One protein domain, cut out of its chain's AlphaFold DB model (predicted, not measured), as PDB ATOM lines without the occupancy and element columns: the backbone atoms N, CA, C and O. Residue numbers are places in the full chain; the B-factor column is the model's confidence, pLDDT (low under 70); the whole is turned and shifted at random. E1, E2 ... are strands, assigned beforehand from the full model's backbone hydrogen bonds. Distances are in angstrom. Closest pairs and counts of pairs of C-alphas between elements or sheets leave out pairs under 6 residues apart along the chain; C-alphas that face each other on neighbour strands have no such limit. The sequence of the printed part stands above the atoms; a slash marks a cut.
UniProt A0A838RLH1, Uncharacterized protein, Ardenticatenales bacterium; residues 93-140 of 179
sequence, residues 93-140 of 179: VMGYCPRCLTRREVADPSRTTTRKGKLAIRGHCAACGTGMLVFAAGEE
ATOM      1  N   VAL A  93      14.778  21.622 -32.107       90.19
ATOM      2  CA  VAL A  93      16.031  22.384 -32.060       90.19
ATOM      3  C   VAL A  93      16.617  22.491 -33.469       90.19
ATOM      4  O   VAL A  93      16.978  21.491 -34.090       90.19
ATOM      5  N   MET A  94      16.753  23.717 -33.975       93.81
ATOM      6  CA  MET A  94      17.370  23.994 -35.275       93.81
ATOM      7  C   MET A  94      18.855  24.336 -35.115       93.81
ATOM      8  O   MET A  94      19.229  25.205 -34.330       93.81
ATOM      9  N   GLY A  95      19.712  23.693 -35.908       94.56
ATOM     10  CA  GLY A  95      21.163  23.884 -35.892       94.56
ATOM     11  C   GLY A  95      21.766  24.028 -37.286       94.56
ATOM     12  O   GLY A  95      21.164  23.644 -38.285       94.56
ATOM     13  N   TYR A  96      22.981  24.570 -37.381       96.50
ATOM     14  CA  TYR A  96      23.725  24.622 -38.644       96.50
ATOM     15  C   TYR A  96      24.549  23.347 -38.844       96.50
ATOM     16  O   TYR A  96      25.409  23.029 -38.025       96.50
ATOM     17  N   CYS A  97      24.296  22.612 -39.928       97.38
ATOM     18  CA  CYS A  97      25.041  21.394 -40.232       97.38
ATOM     19  C   CYS A  97      26.320  21.731 -41.018       97.38
ATOM     20  O   CYS A  97      26.207  22.217 -42.146       97.38
ATOM     21  N   PRO A  98      27.528  21.407 -40.519       95.94
ATOM     22  CA  PRO A  98      28.779  21.711 -41.222       95.94
ATOM     23  C   PRO A  98      28.959  20.888 -42.505       95.94
ATOM     24  O   PRO A  98      29.679  21.303 -43.405       95.94
ATOM     25  N   ARG A  99      28.285  19.735 -42.615       97.25
ATOM     26  CA  ARG A  99      28.346  18.878 -43.806       97.25
ATOM     27  C   ARG A  99      27.356  19.295 -44.893       97.25
ATOM     28  O   ARG A  99      27.675  19.198 -46.070       97.25
ATOM     29  N   CYS A 100      26.158  19.747 -44.515       97.25
ATOM     30  CA  CYS A 100      25.139  20.201 -45.470       97.25
ATOM     31  C   CYS A 100      25.187  21.709 -45.752       97.25
ATOM     32  O   CYS A 100      24.468  22.166 -46.633       97.25
ATOM     33  N   LEU A 101      25.964  22.468 -44.974       96.38
ATOM     34  CA  LEU A 101      26.110  23.923 -45.058       96.38
ATOM     35  C   LEU A 101      24.784  24.698 -44.969       96.38
ATOM     36  O   LEU A 101      24.649  25.794 -45.509       96.38
ATOM     37  N   THR A 102      23.797  24.142 -44.267       97.44
ATOM     38  CA  THR A 102      22.459  24.727 -44.119       97.44
ATOM     39  C   THR A 102      21.892  24.468 -42.724       97.44
ATOM     40  O   THR A 102      22.378  23.586 -42.003       97.44
ATOM     41  N   ARG A 103      20.876  25.245 -42.327       94.38
ATOM     42  CA  ARG A 103      20.156  25.048 -41.062       94.38
ATOM     43  C   ARG A 103      19.199  23.866 -41.187       94.38
ATOM     44  O   ARG A 103      18.428  23.797 -42.140       94.38
ATOM     45  N   ARG A 104      19.264  22.939 -40.236       96.25
ATOM     46  CA  ARG A 104      18.450  21.722 -40.189       96.25
ATOM     47  C   ARG A 104      18.045  21.397 -38.760       96.25
ATOM     48  O   ARG A 104      18.660  21.878 -37.811       96.25
ATOM     49  N   GLU A 105      17.027  20.560 -38.650       95.88
ATOM     50  CA  GLU A 105      16.581  19.977 -37.390       95.88
ATOM     51  C   GLU A 105      17.659  19.044 -36.818       95.88
ATOM     52  O   GLU A 105      18.307  18.283 -37.554       95.88
ATOM     53  N   VAL A 106      17.871  19.151 -35.508       95.50
ATOM     54  CA  VAL A 106      18.771  18.296 -34.736       95.50
ATOM     55  C   VAL A 106      17.974  17.101 -34.224       95.50
ATOM     56  O   VAL A 106      17.089  17.260 -33.391       95.50
ATOM     57  N   ALA A 107      18.307  15.910 -34.713       95.50
ATOM     58  CA  ALA A 107      17.805  14.648 -34.188       95.50
ATOM     59  C   ALA A 107      18.524  14.296 -32.874       95.50
ATOM     60  O   ALA A 107      19.726  14.552 -32.737       95.50
ATOM     61  N   ASP A 108      17.775  13.718 -31.934       94.00
ATOM     62  CA  ASP A 108      18.234  13.304 -30.601       94.00
ATOM     63  C   ASP A 108      18.965  14.419 -29.819       94.00
ATOM     64  O   ASP A 108      20.142  14.273 -29.470       94.00
ATOM     65  N   PRO A 109      18.313  15.574 -29.565       93.75
ATOM     66  CA  PRO A 109      18.944  16.685 -28.865       93.75
ATOM     67  C   PRO A 109      19.218  16.341 -27.390       93.75
ATOM     68  O   PRO A 109      18.304  16.219 -26.579       93.75
ATOM     69  N   SER A 110      20.494  16.271 -27.015       92.56
ATOM     70  CA  SER A 110      20.967  16.115 -25.638       92.56
ATOM     71  C   SER A 110      21.621  17.401 -25.143       92.56
ATOM     72  O   SER A 110      22.580  17.904 -25.738       92.56
ATOM     73  N   ARG A 111      21.149  17.929 -24.011       91.69
ATOM     74  CA  ARG A 111      21.780  19.077 -23.343       91.69
ATOM     75  C   ARG A 111      23.142  18.664 -22.788       91.69
ATOM     76  O   ARG A 111      23.280  17.611 -22.178       91.69
ATOM     77  N   THR A 112      24.155  19.488 -23.020       91.62
ATOM     78  CA  THR A 112      25.529  19.284 -22.555       91.62
ATOM     79  C   THR A 112      26.171  20.622 -22.218       91.62
ATOM     80  O   THR A 112      25.924  21.632 -22.878       91.62
ATOM     81  N   THR A 113      27.047  20.637 -21.222       91.50
ATOM     82  CA  THR A 113      27.851  21.819 -20.914       91.50
ATOM     83  C   THR A 113      29.205  21.680 -21.597       91.50
ATOM     84  O   THR A 113      29.886  20.662 -21.493       91.50
ATOM     85  N   THR A 114      29.600  22.694 -22.362       88.75
ATOM     86  CA  THR A 114      30.930  22.716 -22.981       88.75
ATOM     87  C   THR A 114      32.018  22.925 -21.926       88.75
ATOM     88  O   THR A 114      31.767  23.506 -20.877       88.75
ATOM     89  N   ARG A 115      33.276  22.569 -22.233       86.62
ATOM     90  CA  ARG A 115      34.442  22.809 -21.348       86.62
ATOM     91  C   ARG A 115      34.594  24.273 -20.891       86.62
ATOM     92  O   ARG A 115      35.275  24.550 -19.914       86.62
ATOM     93  N   LYS A 116      33.986  25.214 -21.619       83.31
ATOM     94  CA  LYS A 116      33.983  26.652 -21.313       83.31
ATOM     95  C   LYS A 116      32.752  27.098 -20.505       83.31
ATOM     96  O   LYS A 116      32.488  28.292 -20.457       83.31
ATOM     97  N   GLY A 117      31.971  26.166 -19.960       87.38
ATOM     98  CA  GLY A 117      30.771  26.453 -19.168       87.38
ATOM     99  C   GLY A 117      29.549  26.891 -19.979       87.38
ATOM    100  O   GLY A 117      28.520  27.204 -19.400       87.38
ATOM    101  N   LYS A 118      29.616  26.920 -21.318       87.38
ATOM    102  CA  LYS A 118      28.456  27.303 -22.139       87.38
ATOM    103  C   LYS A 118      27.520  26.122 -22.341       87.38
ATOM    104  O   LYS A 118      27.995  25.057 -22.752       87.38
ATOM    105  N   LEU A 119      26.225  26.346 -22.130       89.62
ATOM    106  CA  LEU A 119      25.166  25.397 -22.458       89.62
ATOM    107  C   LEU A 119      25.101  25.181 -23.974       89.62
ATOM    108  O   LEU A 119      25.067  26.121 -24.773       89.62
ATOM    109  N   ALA A 120      25.113  23.916 -24.371       93.12
ATOM    110  CA  ALA A 120      25.012  23.503 -25.755       93.12
ATOM    111  C   ALA A 120      24.159  22.240 -25.881       93.12
ATOM    112  O   ALA A 120      24.121  21.387 -25.002       93.12
ATOM    113  N   ILE A 121      23.492  22.099 -27.011       93.94
ATOM    114  CA  ILE A 121      22.713  20.927 -27.373       93.94
ATOM    115  C   ILE A 121      23.549  20.141 -28.378       93.94
ATOM    116  O   ILE A 121      23.901  20.658 -29.444       93.94
ATOM    117  N   ARG A 122      23.918  18.911 -28.017       95.44
ATOM    118  CA  ARG A 122      24.518  17.932 -28.929       95.44
ATOM    119  C   ARG A 122      23.415  17.105 -29.569       95.44
ATOM    120  O   ARG A 122      22.444  16.775 -28.908       95.44
ATOM    121  N   GLY A 123      23.592  16.746 -30.829       96.12
ATOM    122  CA  GLY A 123      22.723  15.800 -31.521       96.12
ATOM    123  C   GLY A 123      23.253  15.515 -32.918       96.12
ATOM    124  O   GLY A 123      24.431  15.757 -33.201       96.12
ATOM    125  N   HIS A 124      22.393  15.036 -33.810       97.69
ATOM    126  CA  HIS A 124      22.771  14.650 -35.168       97.69
ATOM    127  C   HIS A 124      21.935  15.379 -36.218       97.69
ATOM    128  O   HIS A 124      20.781  15.734 -36.005       97.69
ATOM    129  N   CYS A 125      22.514  15.605 -37.393       97.50
ATOM    130  CA  CYS A 125      21.773  16.129 -38.533       97.50
ATOM    131  C   CYS A 125      20.732  15.106 -39.007       97.50
ATOM    132  O   CYS A 125      21.124  14.046 -39.499       97.50
ATOM    133  N   ALA A 126      19.443  15.460 -38.995       96.50
ATOM    134  CA  ALA A 126      18.366  14.579 -39.467       96.50
ATOM    135  C   ALA A 126      18.503  14.143 -40.947       96.50
ATOM    136  O   ALA A 126      17.890  13.170 -41.369       96.50
ATOM    137  N   ALA A 127      19.312  14.847 -41.750       97.25
ATOM    138  CA  ALA A 127      19.490  14.547 -43.174       97.25
ATOM    139  C   ALA A 127      20.741  13.721 -43.513       97.25
ATOM    140  O   ALA A 127      20.735  12.990 -44.496       97.25
ATOM    141  N   CYS A 128      21.838  13.880 -42.766       97.69
ATOM    142  CA  CYS A 128      23.126  13.253 -43.108       97.69
ATOM    143  C   CYS A 128      23.815  12.543 -41.936       97.69
ATOM    144  O   CYS A 128      24.942  12.074 -42.097       97.69
ATOM    145  N   GLY A 129      23.199  12.532 -40.749       97.44
ATOM    146  CA  GLY A 129      23.707  11.865 -39.545       97.44
ATOM    147  C   GLY A 129      24.965  12.485 -38.931       97.44
ATOM    148  O   GLY A 129      25.509  11.957 -37.970       97.44
ATOM    149  N   THR A 130      25.468  13.602 -39.464       98.19
ATOM    150  CA  THR A 130      26.680  14.241 -38.927       98.19
ATOM    151  C   THR A 130      26.392  14.883 -37.576       98.19
ATOM    152  O   THR A 130      25.380  15.570 -37.440       98.19
ATOM    153  N   GLY A 131      27.291  14.691 -36.606       96.69
ATOM    154  CA  GLY A 131      27.193  15.305 -35.282       96.69
ATOM    155  C   GLY A 131      27.135  16.833 -35.362       96.69
ATOM    156  O   GLY A 131      27.906  17.469 -36.085       96.69
ATOM    157  N   MET A 132      26.196  17.420 -34.627       96.56
ATOM    158  CA  MET A 132      25.934  18.853 -34.576       96.56
ATOM    159  C   MET A 132      25.961  19.343 -33.128       96.56
ATOM    160  O   MET A 132      25.545  18.643 -32.207       96.56
ATOM    161  N   LEU A 133      26.461  20.566 -32.944       94.12
ATOM    162  CA  LEU A 133      26.470  21.268 -31.665       94.12
ATOM    163  C   LEU A 133      25.780  22.620 -31.855       94.12
ATOM    164  O   LEU A 133      26.209  23.420 -32.688       94.12
ATOM    165  N   VAL A 134      24.726  22.874 -31.086       92.62
ATOM    166  CA  VAL A 134      23.970  24.132 -31.108       92.62
ATOM    167  C   VAL A 134      24.123  24.809 -29.757       92.62
ATOM    168  O   VAL A 134      23.860  24.200 -28.729       92.62
ATOM    169  N   PHE A 135      24.556  26.065 -29.731       91.12
ATOM    170  CA  PHE A 135      24.604  26.831 -28.486       91.12
ATOM    171  C   PHE A 135      23.199  27.344 -28.166       91.12
ATOM    172  O   PHE A 135      22.596  28.011 -29.007       91.12
ATOM    173  N   ALA A 136      22.679  27.023 -26.981       85.12
ATOM    174  CA  ALA A 136      21.405  27.568 -26.525       85.12
ATOM    175  C   ALA A 136      21.613  29.054 -26.186       85.12
ATOM    176  O   ALA A 136      22.472  29.392 -25.370       85.12
ATOM    177  N   ALA A 137      20.909  29.945 -26.886       67.19
ATOM    178  CA  ALA A 137      20.971  31.385 -26.660       67.19
ATOM    179  C   ALA A 137      19.836  31.784 -25.703       67.19
ATOM    180  O   ALA A 137      18.714  31.992 -26.152       67.19
ATOM    181  N   GLY A 138      20.144  31.852 -24.406       55.31
ATOM    182  CA  GLY A 138      19.203  32.156 -23.315       55.31
ATOM    183  C   GLY A 138      19.003  30.933 -22.410       55.31
ATOM    184  O   GLY A 138      18.849  29.829 -22.922       55.31
ATOM    185  N   GLU A 139      19.080  30.996 -21.085       45.44
ATOM    186  CA  GLU A 139      19.226  32.110 -20.140       45.44
ATOM    187  C   GLU A 139      20.473  31.924 -19.264       45.44
ATOM    188  O   GLU A 139      21.075  30.852 -19.194       45.44
ATOM    189  N   GLU A 140      20.903  33.038 -18.692       51.03
ATOM    190  CA  GLU A 140      22.107  33.197 -17.893       51.03
ATOM    191  C   GLU A 140      22.001  32.428 -16.563       51.03
ATOM    192  O   GLU A 140      20.923  32.297 -15.991       51.03
TER     193      GLU A 140
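This is residues 93 to 140 of the 179 residues of an uncharacterized protein of Ardenticatenales bacterium (UniProt A0A838RLH1). A single sheet of four antiparallel strands is curled like part of a barrel, with its two edge strands, E1 and E4, brought round near each other and the long, bent strand E2 wrapping round from E1 to E3. The turn between E2 and E3 and the tail after E4 are at one end of the long axis, and the turns from E1 to E2 and from E3 to E4 are at the other. The printed part has 48 residues, with no named helix and four named strands, E1, E2, E3 and E4 along the chain, in that same order across the sheet; the class is all strand. The whole is compact, with a radius of gyration of the C-alphas of 10.5 A, and only just elongated, with spans of 31 by 16 by 15 A.

The longest strand is E2, residues 102 to 113, 24.0 A from first to last C-alpha; C-alpha 102 is at (22.459, 24.727, -44.119) and C-alpha 113 at (27.851, 21.819, -20.914). E3, residues 119 to 125, measures 18.9 A. E4, residues 131 to 135, measures 13.6 A and ends with C-alpha 135 at (24.604, 26.831, -28.486). E1, residues 94 to 97, measures 9.5 A.

The strands form a meander, each the antiparallel neighbour of the one before, and each two in succession form a hairpin. E2 bends by 91 degrees at residue 108, and its pairing is staggered: residues 102 to 105 pair with E1 and residues 106 to 113 with E3. Between E1 and E2, N 95 and O 104 are within hydrogen-bond range at 2.8 A. Between E2 and E3, N 107 and O 124 are 2.8 A apart and N 112 and O 120 are 2.7 A apart, both within hydrogen-bond range. E3 and E4 run at 148 degrees between their directions, with N 121 and O 134 within hydrogen-bond range at 2.7 A. From edge to edge the way across the sheet turns by 184 degrees, and the closest C-alphas of the edge strands E1 and E4, those of Gly 95 and Val 134, are 5.6 A apart. The sheet is strongly twisted, its C-alphas up to 6.8 A off its best plane.

The two C-alphas farthest apart, those of Cys 128 and Glu 140, are 32.2 A from each other. The printed part, residues 93 to 140, has no cut, and its three links between strands are tight. The mean pLDDT of the printed part is 90.6; residues 137 to 140 are under 70.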